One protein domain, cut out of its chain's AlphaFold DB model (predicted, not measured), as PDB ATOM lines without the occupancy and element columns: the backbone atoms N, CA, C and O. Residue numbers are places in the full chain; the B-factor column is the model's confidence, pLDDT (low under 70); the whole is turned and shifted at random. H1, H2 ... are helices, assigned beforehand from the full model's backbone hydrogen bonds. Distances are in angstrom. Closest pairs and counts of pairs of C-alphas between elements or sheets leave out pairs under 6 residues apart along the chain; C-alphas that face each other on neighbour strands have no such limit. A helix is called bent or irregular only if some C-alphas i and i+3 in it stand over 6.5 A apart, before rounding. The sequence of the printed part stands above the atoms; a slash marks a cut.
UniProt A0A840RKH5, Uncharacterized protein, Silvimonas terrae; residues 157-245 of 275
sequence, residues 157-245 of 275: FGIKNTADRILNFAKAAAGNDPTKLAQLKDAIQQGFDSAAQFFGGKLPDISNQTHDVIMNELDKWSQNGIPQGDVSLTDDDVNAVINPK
ATOM      1  N   PHE A 157       2.544  -5.756  52.191       92.75
ATOM      2  CA  PHE A 157       2.522  -6.013  50.743       92.75
ATOM      3  C   PHE A 157       2.366  -7.501  50.399       92.75
ATOM      4  O   PHE A 157       2.670  -7.912  49.279       92.75
ATOM      5  N   GLY A 158       1.881  -8.307  51.345       95.19
ATOM      6  CA  GLY A 158       1.445  -9.671  51.079       95.19
ATOM      7  C   GLY A 158       0.269  -9.719  50.099       95.19
ATOM      8  O   GLY A 158      -0.423  -8.717  49.877       95.19
ATOM      9  N   ILE A 159       0.033 -10.902  49.527       96.56
ATOM     10  CA  ILE A 159      -1.022 -11.159  48.530       96.56
ATOM     11  C   ILE A 159      -2.385 -10.719  49.070       96.56
ATOM     12  O   ILE A 159      -3.046  -9.872  48.471       96.56
ATOM     13  N   LYS A 160      -2.752 -11.227  50.252       96.00
ATOM     14  CA  LYS A 160      -4.011 -10.940  50.946       96.00
ATOM     15  C   LYS A 160      -4.230  -9.436  51.142       96.00
ATOM     16  O   LYS A 160      -5.185  -8.871  50.625       96.00
ATOM     17  N   ASN A 161      -3.301  -8.769  51.828       94.75
ATOM     18  CA  ASN A 161      -3.436  -7.354  52.190       94.75
ATOM     19  C   ASN A 161      -3.425  -6.424  50.966       94.75
ATOM     20  O   ASN A 161      -4.033  -5.353  50.969       94.75
ATOM     21  N   THR A 162      -2.722  -6.798  49.897       94.88
ATOM     22  CA  THR A 162      -2.729  -6.034  48.640       94.88
ATOM     23  C   THR A 162      -4.029  -6.235  47.872       94.88
ATOM     24  O   THR A 162      -4.612  -5.245  47.425       94.88
ATOM     25  N   ALA A 163      -4.522  -7.471  47.787       96.56
ATOM     26  CA  ALA A 163      -5.818  -7.774  47.193       96.56
ATOM     27  C   ALA A 163      -6.959  -7.068  47.941       96.56
ATOM     28  O   ALA A 163      -7.753  -6.383  47.302       96.56
ATOM     29  N   ASP A 164      -6.979  -7.113  49.278       95.06
ATOM     30  CA  ASP A 164      -7.967  -6.419  50.119       95.06
ATOM     31  C   ASP A 164      -8.024  -4.918  49.811       95.06
ATOM     32  O   ASP A 164      -9.101  -4.344  49.640       95.06
ATOM     33  N   ARG A 165      -6.865  -4.259  49.683       93.06
ATOM     34  CA  ARG A 165      -6.801  -2.831  49.330       93.06
ATOM     35  C   ARG A 165      -7.409  -2.562  47.954       93.06
ATOM     36  O   ARG A 165      -8.235  -1.661  47.836       93.06
ATOM     37  N   ILE A 166      -7.032  -3.337  46.936       94.50
ATOM     38  CA  ILE A 166      -7.538  -3.168  45.561       94.50
ATOM     39  C   ILE A 166      -9.040  -3.463  45.486       94.50
ATOM     40  O   ILE A 166      -9.780  -2.716  44.849       94.50
ATOM     41  N   LEU A 167      -9.521  -4.491  46.181       95.12
ATOM     42  CA  LEU A 167     -10.942  -4.822  46.241       95.12
ATOM     43  C   LEU A 167     -11.742  -3.734  46.961       95.12
ATOM     44  O   LEU A 167     -12.821  -3.368  46.504       95.12
ATOM     45  N   ASN A 168     -11.211  -3.140  48.031       93.00
ATOM     46  CA  ASN A 168     -11.867  -2.004  48.679       93.00
ATOM     47  C   ASN A 168     -11.930  -0.767  47.767       93.00
ATOM     48  O   ASN A 168     -12.973  -0.111  47.734       93.00
ATOM     49  N   PHE A 169     -10.895  -0.497  46.960       92.19
ATOM     50  CA  PHE A 169     -10.965   0.514  45.895       92.19
ATOM     51  C   PHE A 169     -12.046   0.180  44.860       92.19
ATOM     52  O   PHE A 169     -12.856   1.038  44.514       92.19
ATOM     53  N   ALA A 170     -12.079  -1.066  44.383       93.00
ATOM     54  CA  ALA A 170     -13.046  -1.518  43.390       93.00
ATOM     55  C   ALA A 170     -14.482  -1.404  43.914       93.00
ATOM     56  O   ALA A 170     -15.352  -0.898  43.212       93.00
ATOM     57  N   LYS A 171     -14.723  -1.793  45.168       91.75
ATOM     58  CA  LYS A 171     -16.016  -1.648  45.844       91.75
ATOM     59  C   LYS A 171     -16.417  -0.181  45.978       91.75
ATOM     60  O   LYS A 171     -17.544   0.167  45.651       91.75
ATOM     61  N   ALA A 172     -15.502   0.688  46.411       89.81
ATOM     62  CA  ALA A 172     -15.766   2.123  46.506       89.81
ATOM     63  C   ALA A 172     -16.104   2.740  45.135       89.81
ATOM     64  O   ALA A 172     -16.991   3.585  45.042       89.81
ATOM     65  N   ALA A 173     -15.448   2.283  44.064       89.25
ATOM     66  CA  ALA A 173     -15.721   2.721  42.696       89.25
ATOM     67  C   ALA A 173     -17.027   2.137  42.113       89.25
ATOM     68  O   ALA A 173     -17.758   2.831  41.398       89.25
ATOM     69  N   ALA A 174     -17.344   0.875  42.420       88.69
ATOM     70  CA  ALA A 174     -18.591   0.218  42.026       88.69
ATOM     71  C   ALA A 174     -19.801   0.826  42.750       88.69
ATOM     72  O   ALA A 174     -20.879   0.972  42.168       88.69
ATOM     73  N   GLY A 175     -19.627   1.183  44.024       83.56
ATOM     74  CA  GLY A 175     -20.729   1.431  44.943       83.56
ATOM     75  C   GLY A 175     -21.578   0.167  45.105       83.56
ATOM     76  O   GLY A 175     -21.056  -0.930  45.288       83.56
ATOM     77  N   ASN A 176     -22.897   0.316  44.981       80.50
ATOM     78  CA  ASN A 176     -23.859  -0.791  45.015       80.50
ATOM     79  C   ASN A 176     -24.282  -1.262  43.609       80.50
ATOM     80  O   ASN A 176     -25.335  -1.881  43.467       80.50
ATOM     81  N   ASP A 177     -23.502  -0.948  42.570       87.00
ATOM     82  CA  ASP A 177     -23.856  -1.225  41.176       87.00
ATOM     83  C   ASP A 177     -23.036  -2.396  40.589       87.00
ATOM     84  O   ASP A 177     -21.884  -2.206  40.185       87.00
ATOM     85  N   PRO A 178     -23.615  -3.610  40.495       86.06
ATOM     86  CA  PRO A 178     -22.923  -4.773  39.945       86.06
ATOM     87  C   PRO A 178     -22.657  -4.659  38.438       86.06
ATOM     88  O   PRO A 178     -21.788  -5.360  37.923       86.06
ATOM     89  N   THR A 179     -23.342  -3.766  37.714       90.00
ATOM     90  CA  THR A 179     -23.119  -3.592  36.266       90.00
ATOM     91  C   THR A 179     -21.736  -3.014  35.958       90.00
ATOM     92  O   THR A 179     -21.212  -3.203  34.860       90.00
ATOM     93  N   LYS A 180     -21.092  -2.384  36.949       91.25
ATOM     94  CA  LYS A 180     -19.737  -1.829  36.846       91.25
ATOM     95  C   LYS A 180     -18.628  -2.863  37.027       91.25
ATOM     96  O   LYS A 180     -17.477  -2.553  36.729       91.25
ATOM     97  N   LEU A 181     -18.936  -4.078  37.494       92.25
ATOM     98  CA  LEU A 181     -17.917  -5.090  37.798       92.25
ATOM     99  C   LEU A 181     -17.098  -5.487  36.569       92.25
ATOM    100  O   LEU A 181     -15.882  -5.605  36.678       92.25
ATOM    101  N   ALA A 182     -17.726  -5.615  35.397       92.81
ATOM    102  CA  ALA A 182     -17.010  -5.920  34.158       92.81
ATOM    103  C   ALA A 182     -15.981  -4.828  33.815       92.81
ATOM    104  O   ALA A 182     -14.802  -5.120  33.640       92.81
ATOM    105  N   GLN A 183     -16.401  -3.559  33.836       93.81
ATOM    106  CA  GLN A 183     -15.508  -2.423  33.595       93.81
ATOM    107  C   GLN A 183     -14.383  -2.340  34.641       93.81
ATOM    108  O   GLN A 183     -13.257  -1.973  34.314       93.81
ATOM    109  N   LEU A 184     -14.671  -2.672  35.902       93.62
ATOM    110  CA  LEU A 184     -13.666  -2.682  36.967       93.62
ATOM    111  C   LEU A 184     -12.637  -3.792  36.776       93.62
ATOM    112  O   LEU A 184     -11.450  -3.532  36.958       93.62
ATOM    113  N   LYS A 185     -13.057  -4.996  36.376       95.56
ATOM    114  CA  LYS A 185     -12.134  -6.084  36.027       95.56
ATOM    115  C   LYS A 185     -11.197  -5.660  34.900       95.56
ATOM    116  O   LYS A 185      -9.986  -5.800  35.047       95.56
ATOM    117  N   ASP A 186     -11.733  -5.062  33.840       95.44
ATOM    118  CA  ASP A 186     -10.929  -4.574  32.716       95.44
ATOM    119  C   ASP A 186      -9.939  -3.485  33.156       95.44
ATOM    120  O   ASP A 186      -8.762  -3.527  32.800       95.44
ATOM    121  N   ALA A 187     -10.379  -2.530  33.981       93.75
ATOM    122  CA  ALA A 187      -9.515  -1.471  34.503       93.75
ATOM    123  C   ALA A 187      -8.400  -2.015  35.414       93.75
ATOM    124  O   ALA A 187      -7.262  -1.544  35.356       93.75
ATOM    125  N   ILE A 188      -8.703  -3.016  36.246       95.25
ATOM    126  CA  ILE A 188      -7.709  -3.682  37.094       95.25
ATOM    127  C   ILE A 188      -6.705  -4.436  36.221       95.25
ATOM    128  O   ILE A 188      -5.504  -4.252  36.414       95.25
ATOM    129  N   GLN A 189      -7.165  -5.211  35.234       95.94
ATOM    130  CA  GLN A 189      -6.290  -5.911  34.288       95.94
ATOM    131  C   GLN A 189      -5.342  -4.930  33.584       95.94
ATOM    132  O   GLN A 189      -4.131  -5.129  33.601       95.94
ATOM    133  N   GLN A 190      -5.862  -3.814  33.063       93.69
ATOM    134  CA  GLN A 190      -5.046  -2.764  32.438       93.69
ATOM    135  C   GLN A 190      -3.998  -2.176  33.396       93.69
ATOM    136  O   GLN A 190      -2.875  -1.862  32.988       93.69
ATOM    137  N   GLY A 191      -4.338  -2.030  34.680       92.06
ATOM    138  CA  GLY A 191      -3.397  -1.611  35.718       92.06
ATOM    139  C   GLY A 191      -2.254  -2.611  35.915       92.06
ATOM    140  O   GLY A 191      -1.091  -2.209  35.981       92.06
ATOM    141  N   PHE A 192      -2.563  -3.910  35.951       95.38
ATOM    142  CA  PHE A 192      -1.558  -4.975  36.044       95.38
ATOM    143  C   PHE A 192      -0.700  -5.079  34.779       95.38
ATOM    144  O   PHE A 192       0.516  -5.231  34.893       95.38
ATOM    145  N   ASP A 193      -1.277  -4.896  33.593       93.19
ATOM    146  CA  ASP A 193      -0.532  -4.875  32.328       93.19
ATOM    147  C   ASP A 193       0.446  -3.691  32.279       93.19
ATOM    148  O   ASP A 193       1.614  -3.839  31.911       93.19
ATOM    149  N   SER A 194       0.003  -2.516  32.734       90.06
ATOM    150  CA  SER A 194       0.855  -1.326  32.861       90.06
ATOM    151  C   SER A 194       1.993  -1.557  33.864       90.06
ATOM    152  O   SER A 194       3.143  -1.186  33.617       90.06
ATOM    153  N   ALA A 195       1.707  -2.230  34.982       90.06
ATOM    154  CA  ALA A 195       2.729  -2.622  35.948       90.06
ATOM    155  C   ALA A 195       3.710  -3.653  35.361       90.06
ATOM    156  O   ALA A 195       4.913  -3.556  35.605       90.06
ATOM    157  N   ALA A 196       3.238  -4.603  34.548       91.56
ATOM    158  CA  ALA A 196       4.091  -5.578  33.872       91.56
ATOM    159  C   ALA A 196       5.096  -4.882  32.953       91.56
ATOM    160  O   ALA A 196       6.286  -5.194  33.000       91.56
ATOM    161  N   GLN A 197       4.652  -3.887  32.181       87.62
ATOM    162  CA  GLN A 197       5.535  -3.061  31.352       87.62
ATOM    163  C   GLN A 197       6.594  -2.347  32.198       87.62
ATOM    164  O   GLN A 197       7.781  -2.383  31.865       87.62
ATOM    165  N   PHE A 198       6.197  -1.774  33.340       85.00
ATOM    166  CA  PHE A 198       7.132  -1.138  34.269       85.00
ATOM    167  C   PHE A 198       8.174  -2.117  34.836       85.00
ATOM    168  O   PHE A 198       9.317  -1.736  35.083       85.00
ATOM    169  N   PHE A 199       7.810  -3.390  35.002       87.88
ATOM    170  CA  PHE A 199       8.696  -4.473  35.445       87.88
ATOM    171  C   PHE A 199       9.472  -5.160  34.305       87.88
ATOM    172  O   PHE A 199      10.060  -6.219  34.506       87.88
ATOM    173  N   GLY A 200       9.533  -4.563  33.112       85.31
ATOM    174  CA  GLY A 200      10.286  -5.126  31.986       85.31
ATOM    175  C   GLY A 200       9.538  -6.229  31.231       85.31
ATOM    176  O   GLY A 200      10.158  -7.099  30.630       85.31
ATOM    177  N   GLY A 201       8.207  -6.198  31.270       87.19
ATOM    178  CA  GLY A 201       7.312  -7.069  30.506       87.19
ATOM    179  C   GLY A 201       6.777  -8.280  31.271       87.19
ATOM    180  O   GLY A 201       5.828  -8.902  30.803       87.19
ATOM    181  N   LYS A 202       7.324  -8.615  32.449       89.25
ATOM    182  CA  LYS A 202       6.814  -9.707  33.293       89.25
ATOM    183  C   LYS A 202       6.730  -9.285  34.752       89.25
ATOM    184  O   LYS A 202       7.707  -8.824  35.334       89.25
ATOM    185  N   LEU A 203       5.580  -9.542  35.367       93.62
ATOM    186  CA  LEU A 203       5.399  -9.351  36.799       93.62
ATOM    187  C   LEU A 203       6.058 -10.464  37.636       93.62
ATOM    188  O   LEU A 203       6.083 -11.634  37.216       93.62
ATOM    189  N   PRO A 204       6.544 -10.128  38.845       91.88
ATOM    190  CA  PRO A 204       6.907 -11.113  39.857       91.88
ATOM    191  C   PRO A 204       5.726 -12.029  40.201       91.88
ATOM    192  O   PRO A 204       4.568 -11.617  40.145       91.88
ATOM    193  N   ASP A 205       6.013 -13.264  40.610       94.38
ATOM    194  CA  ASP A 205       4.973 -14.274  40.844       94.38
ATOM    195  C   ASP A 205       3.969 -13.848  41.927       94.38
ATOM    196  O   ASP A 205       2.770 -14.010  41.730       94.38
ATOM    197  N   ILE A 206       4.429 -13.186  42.997       94.31
ATOM    198  CA  ILE A 206       3.555 -12.629  44.047       94.31
ATOM    199  C   ILE A 206       2.523 -11.633  43.494       94.31
ATOM    200  O   ILE A 206       1.380 -11.589  43.950       94.31
ATOM    201  N   SER A 207       2.900 -10.842  42.486       95.38
ATOM    202  CA  SER A 207       2.003  -9.879  41.850       95.38
ATOM    203  C   SER A 207       0.957 -10.589  40.993       95.38
ATOM    204  O   SER A 207      -0.214 -10.233  41.074       95.38
ATOM    205  N   ASN A 208       1.343 -11.628  40.244       96.31
ATOM    206  CA  ASN A 208       0.390 -12.451  39.486       96.31
ATOM    207  C   ASN A 208      -0.589 -13.176  40.424       96.31
ATOM    208  O   ASN A 208      -1.791 -13.138  40.213       96.31
ATOM    209  N   GLN A 209      -0.100 -13.736  41.531       96.94
ATOM    210  CA  GLN A 209      -0.960 -14.361  42.538       96.94
ATOM    211  C   GLN A 209      -1.953 -13.366  43.158       96.94
ATOM    212  O   GLN A 209      -3.109 -13.702  43.388       96.94
ATOM    213  N   THR A 210      -1.519 -12.125  43.398       97.25
ATOM    214  CA  THR A 210      -2.403 -11.048  43.871       97.25
ATOM    215  C   THR A 210      -3.491 -10.732  42.848       97.25
ATOM    216  O   THR A 210      -4.655 -10.605  43.218       97.25
ATOM    217  N   HIS A 211      -3.126 -10.639  41.570       97.56
ATOM    218  CA  HIS A 211      -4.071 -10.436  40.475       97.56
ATOM    219  C   HIS A 211      -5.132 -11.540  40.415       97.56
ATOM    220  O   HIS A 211      -6.327 -11.243  40.390       97.56
ATOM    221  N   ASP A 212      -4.709 -12.801  40.456       97.44
ATOM    222  CA  ASP A 212      -5.610 -13.949  40.342       97.44
ATOM    223  C   ASP A 212      -6.616 -13.991  41.499       97.44
ATOM    224  O   ASP A 212      -7.806 -14.231  41.287       97.44
ATOM    225  N   VAL A 213      -6.161 -13.680  42.719       97.81
ATOM    226  CA  VAL A 213      -7.029 -13.562  43.900       97.81
ATOM    227  C   VAL A 213      -8.079 -12.465  43.708       97.81
ATOM    228  O   VAL A 213      -9.254 -12.695  43.990       97.81
ATOM    229  N   ILE A 214      -7.686 -11.297  43.190       97.81
ATOM    230  CA  ILE A 214      -8.611 -10.184  42.926       97.81
ATOM    231  C   ILE A 214      -9.649 -10.577  41.875       97.81
ATOM    232  O   ILE A 214     -10.840 -10.359  42.085       97.81
ATOM    233  N   MET A 215      -9.220 -11.164  40.756       97.44
ATOM    234  CA  MET A 215     -10.129 -11.543  39.672       97.44
ATOM    235  C   MET A 215     -11.124 -12.611  40.117       97.44
ATOM    236  O   MET A 215     -12.320 -12.471  39.856       97.44
ATOM    237  N   ASN A 216     -10.655 -13.614  40.859       96.88
ATOM    238  CA  ASN A 216     -11.514 -14.632  41.451       96.88
ATOM    239  C   ASN A 216     -12.546 -14.021  42.412       96.88
ATOM    240  O   ASN A 216     -13.716 -14.393  42.387       96.88
ATOM    241  N   GLU A 217     -12.141 -13.058  43.239       96.31
ATOM    242  CA  GLU A 217     -13.058 -12.408  44.175       96.31
ATOM    243  C   GLU A 217     -14.105 -11.538  43.454       96.31
ATOM    244  O   GLU A 217     -15.291 -11.601  43.775       96.31
ATOM    245  N   LEU A 218     -13.720 -10.808  42.403       95.44
ATOM    246  CA  LEU A 218     -14.665 -10.059  41.560       95.44
ATOM    247  C   LEU A 218     -15.643 -10.978  40.807       95.44
ATOM    248  O   LEU A 218     -16.805 -10.614  40.594       95.44
ATOM    249  N   ASP A 219     -15.213 -12.185  40.434       94.88
ATOM    250  CA  ASP A 219     -16.095 -13.210  39.869       94.88
ATOM    251  C   ASP A 219     -17.106 -13.724  40.895       94.88
ATOM    252  O   ASP A 219     -18.289 -13.867  40.565       94.88
ATOM    253  N   LYS A 220     -16.697 -13.918  42.157       94.38
ATOM    254  CA  LYS A 220     -17.640 -14.221  43.246       94.38
ATOM    255  C   LYS A 220     -18.650 -13.090  43.431       94.38
ATOM    256  O   LYS A 220     -19.831 -13.375  43.609       94.38
ATOM    257  N   TRP A 221     -18.236 -11.823  43.351       94.38
ATOM    258  CA  TRP A 221     -19.160 -10.682  43.479       94.38
ATOM    259  C   TRP A 221     -20.165 -10.618  42.333       94.38
ATOM    260  O   TRP A 221     -21.318 -10.244  42.537       94.38
ATOM    261  N   SER A 222     -19.756 -11.027  41.134       90.44
ATOM    262  CA  SER A 222     -20.646 -11.095  39.971       90.44
ATOM    263  C   SER A 222     -21.747 -12.152  40.140       90.44
ATOM    264  O   SER A 222     -22.820 -12.014  39.560       90.44
ATOM    265  N   GLN A 223     -21.504 -13.189  40.950       92.06
ATOM    266  CA  GLN A 223     -22.457 -14.275  41.223       92.06
ATOM    267  C   GLN A 223     -23.295 -14.027  42.485       92.06
ATOM    268  O   GLN A 223     -24.499 -14.274  42.492       92.06
ATOM    269  N   ASN A 224     -22.656 -13.536  43.548       91.38
ATOM    270  CA  ASN A 224     -23.233 -13.437  44.891       91.38
ATOM    271  C   ASN A 224     -23.638 -12.004  45.274       91.38
ATOM    272  O   ASN A 224     -24.251 -11.795  46.321       91.38
ATOM    273  N   GLY A 225     -23.310 -11.021  44.434       89.75
ATOM    274  CA  GLY A 225     -23.444  -9.598  44.727       89.75
ATOM    275  C   GLY A 225     -22.211  -9.011  45.417       89.75
ATOM    276  O   GLY A 225     -21.370  -9.721  45.970       89.75
ATOM    277  N   ILE A 226     -22.107  -7.680  45.380       90.44
ATOM    278  CA  ILE A 226     -21.028  -6.931  46.038       90.44
ATOM    279  C   ILE A 226     -21.236  -6.988  47.567       90.44
ATOM    280  O   ILE A 226     -22.336  -6.657  48.039       90.44
ATOM    281  N   PRO A 227     -20.217  -7.379  48.355       88.50
ATOM    282  CA  PRO A 227     -20.338  -7.511  49.803       88.50
ATOM    283  C   PRO A 227     -20.652  -6.172  50.480       88.50
ATOM    284  O   PRO A 227     -20.208  -5.106  50.050       88.50
ATOM    285  N   GLN A 228     -21.419  -6.235  51.570       82.75
ATOM    286  CA  GLN A 228     -21.698  -5.082  52.424       82.75
ATOM    287  C   GLN A 228     -20.622  -4.977  53.513       82.75
ATOM    288  O   GLN A 228     -20.354  -5.956  54.204       82.75
ATOM    289  N   GLY A 229     -20.033  -3.792  53.688       83.38
ATOM    290  CA  GLY A 229     -18.920  -3.572  54.621       83.38
ATOM    291  C   GLY A 229     -17.543  -3.738  53.972       83.38
ATOM    292  O   GLY A 229     -17.438  -3.859  52.751       83.38
ATOM    293  N   ASP A 230     -16.479  -3.662  54.773       83.06
ATOM    294  CA  ASP A 230     -15.095  -3.746  54.293       83.06
ATOM    295  C   ASP A 230     -14.729  -5.134  53.777       83.06
ATOM    296  O   ASP A 230     -15.099  -6.154  54.355       83.06
ATOM    297  N   VAL A 231     -14.008  -5.158  52.655       89.12
ATOM    298  CA  VAL A 231     -13.502  -6.400  52.076       89.12
ATOM    299  C   VAL A 231     -12.267  -6.801  52.864       89.12
ATOM    300  O   VAL A 231     -11.308  -6.032  52.939       89.12
ATOM    301  N   SER A 232     -12.313  -7.994  53.445       92.62
ATOM    302  CA  SER A 232     -11.183  -8.644  54.098       92.62
ATOM    303  C   SER A 232     -11.216 -10.120  53.736       92.62
ATOM    304  O   SER A 232     -12.020 -10.876  54.281       92.62
ATOM    305  N   LEU A 233     -10.338 -10.523  52.827       92.56
ATOM    306  CA  LEU A 233     -10.108 -11.911  52.459       92.56
ATOM    307  C   LEU A 233      -9.607 -12.703  53.666       92.56
ATOM    308  O   LEU A 233      -8.971 -12.149  54.568       92.56
ATOM    309  N   THR A 234      -9.872 -14.003  53.673       92.62
ATOM    310  CA  THR A 234      -9.254 -14.954  54.603       92.62
ATOM    311  C   THR A 234      -8.035 -15.623  53.966       92.62
ATOM    312  O   THR A 234      -7.860 -15.595  52.746       92.62
ATOM    313  N   ASP A 235      -7.186 -16.258  54.776       90.94
ATOM    314  CA  ASP A 235      -6.080 -17.065  54.242       90.94
ATOM    315  C   ASP A 235      -6.589 -18.238  53.398       90.94
ATOM    316  O   ASP A 235      -5.944 -18.626  52.423       90.94
ATOM    317  N   ASP A 236      -7.771 -18.764  53.724       90.88
ATOM    318  CA  ASP A 236      -8.426 -19.819  52.955       90.88
ATOM    319  C   ASP A 236      -8.874 -19.313  51.577       90.88
ATOM    320  O   ASP A 236      -8.649 -20.001  50.579       90.88
ATOM    321  N   ASP A 237      -9.424 -18.095  51.489       91.12
ATOM    322  CA  ASP A 237      -9.791 -17.472  50.208       91.12
ATOM    323  C   ASP A 237      -8.578 -17.307  49.291       91.12
ATOM    324  O   ASP A 237      -8.663 -17.565  48.089       91.12
ATOM    325  N   VAL A 238      -7.443 -16.893  49.858       92.75
ATOM    326  CA  VAL A 238      -6.190 -16.728  49.115       92.75
ATOM    327  C   VAL A 238      -5.638 -18.090  48.696       92.75
ATOM    328  O   VAL A 238      -5.348 -18.299  47.516       92.75
ATOM    329  N   ASN A 239      -5.534 -19.041  49.630       92.56
ATOM    330  CA  ASN A 239      -4.983 -20.377  49.385       92.56
ATOM    331  C   ASN A 239      -5.791 -21.184  48.368       92.56
ATOM    332  O   ASN A 239      -5.193 -21.923  47.583       92.56
ATOM    333  N   ALA A 240      -7.115 -21.030  48.339       92.19
ATOM    334  CA  ALA A 240      -7.972 -21.676  47.349       92.19
ATOM    335  C   ALA A 240      -7.584 -21.301  45.908       92.19
ATOM    336  O   ALA A 240      -7.704 -22.132  45.006       92.19
ATOM    337  N   VAL A 241      -7.083 -20.079  45.699       92.25
ATOM    338  CA  VAL A 241      -6.659 -19.579  44.384       92.25
ATOM    339  C   VAL A 241      -5.210 -19.950  44.090       92.25
ATOM    340  O   VAL A 241      -4.913 -20.493  43.028       92.25
ATOM    341  N   ILE A 242      -4.293 -19.681  45.024       91.62
ATOM    342  CA  ILE A 242      -2.852 -19.818  44.752       91.62
ATOM    343  C   ILE A 242      -2.352 -21.265  44.875       91.62
ATOM    344  O   ILE A 242      -1.384 -21.640  44.213       91.62
ATOM    345  N   ASN A 243      -3.033 -22.096  45.673       87.69
ATOM    346  CA  ASN A 243      -2.670 -23.484  45.964       87.69
ATOM    347  C   ASN A 243      -3.883 -24.436  45.819       87.69
ATOM    348  O   ASN A 243      -4.234 -25.154  46.763       87.69
ATOM    349  N   PRO A 244      -4.492 -24.556  44.624       72.06
ATOM    350  CA  PRO A 244      -5.761 -25.273  44.436       72.06
ATOM    351  C   PRO A 244      -5.683 -26.781  44.736       72.06
ATOM    352  O   PRO A 244      -6.694 -27.419  45.012       72.06
ATOM    353  N   LYS A 245      -4.481 -27.376  44.737       60.34
ATOM    354  CA  LYS A 245      -4.278 -28.796  45.079       60.34
ATOM    355  C   LYS A 245      -4.469 -29.132  46.563       60.34
ATOM    356  O   LYS A 245      -4.541 -30.313  46.879       60.34
TER     357      LYS A 245
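Overview. This is residues 157 to 245 of the 275 residues of an uncharacterized protein of Silvimonas terrae (UniProt A0A840RKH5). Two long helices, H2 and H3, lie side by side as a helical hairpin, and H1 crosses this pair slantwise, from H3 at its first residues to the beginning of H2 at its last. The short H4 packs crosswise on H3, well away from H2. The printed part has 89 residues with four named helices, in the order H1, H2, H3, H4 along the chain, and no named strand; the class is all helix. The whole is compact, with a radius of gyration of the C-alphas of 12.8 A, and the C-alphas span 37 by 28 by 21 A.

Arrangement. H2, residues 178 to 198, is the longest helix by residues, and it touches H3, residues 205 to 224, at a shallow tilt of 7 degrees, opposite ways, as a hairpin. Their closest C-alphas, those of Pro 178 and Ser 222, are 6.7 A apart. H1, residues 159 to 174, touches H2 with residues 170 to 174 alone, at a steep tilt of 48 degrees, opposite ways; the closest C-alphas are those of Ala 174 and Lys 180, 5.7 A apart. H1 also touches H3, with 14 pairs of C-alphas within 8 A, at a steep tilt of 43 degrees, the same way; the closest C-alphas are those of Ile 159 and Thr 210, 4.9 A apart. H4, residues 235 to 242, touches residues 209 to 216 of H3 alone, only just about perpendicular at 71 degrees; the C-alphas of Val 213 and Val 241 are the closest, 6.0 A apart. H4 and residues 159 to 160 of H1 only just touch, with 3 pairs of C-alphas within 8 A, the closest those of Lys 160 and Val 238 at 6.4 A. H2 and H4 are apart. In H1 and H3 every O i to N i+4 pair is within hydrogen-bond range; in H2 it is 15 of 17 and in H4 3 of 4.

Along the chain. H2 begins at C-alpha 178 (-22.923, -4.773, 39.945) and is 30.8 A long; it is irregular, but only just: C-alphas 179 and 182 are 6.9 A apart. H3 is 28.5 A long. H1, 21.9 A long, begins at C-alpha 159 (-1.022, -11.159, 48.530). H4, 10.4 A long, ends at C-alpha 242 (-2.852, -19.818, 44.752).

Size, cuts and confidence. The two C-alphas farthest apart are those of Gly 200 and Gln 228, at 38.0 A. The printed part has no cut. The link from H1 to H2 is tight, and those from H2 to H3 and from H3 to H4 are short. The mean pLDDT of the printed part is 91.6, and residue 245 is under 70.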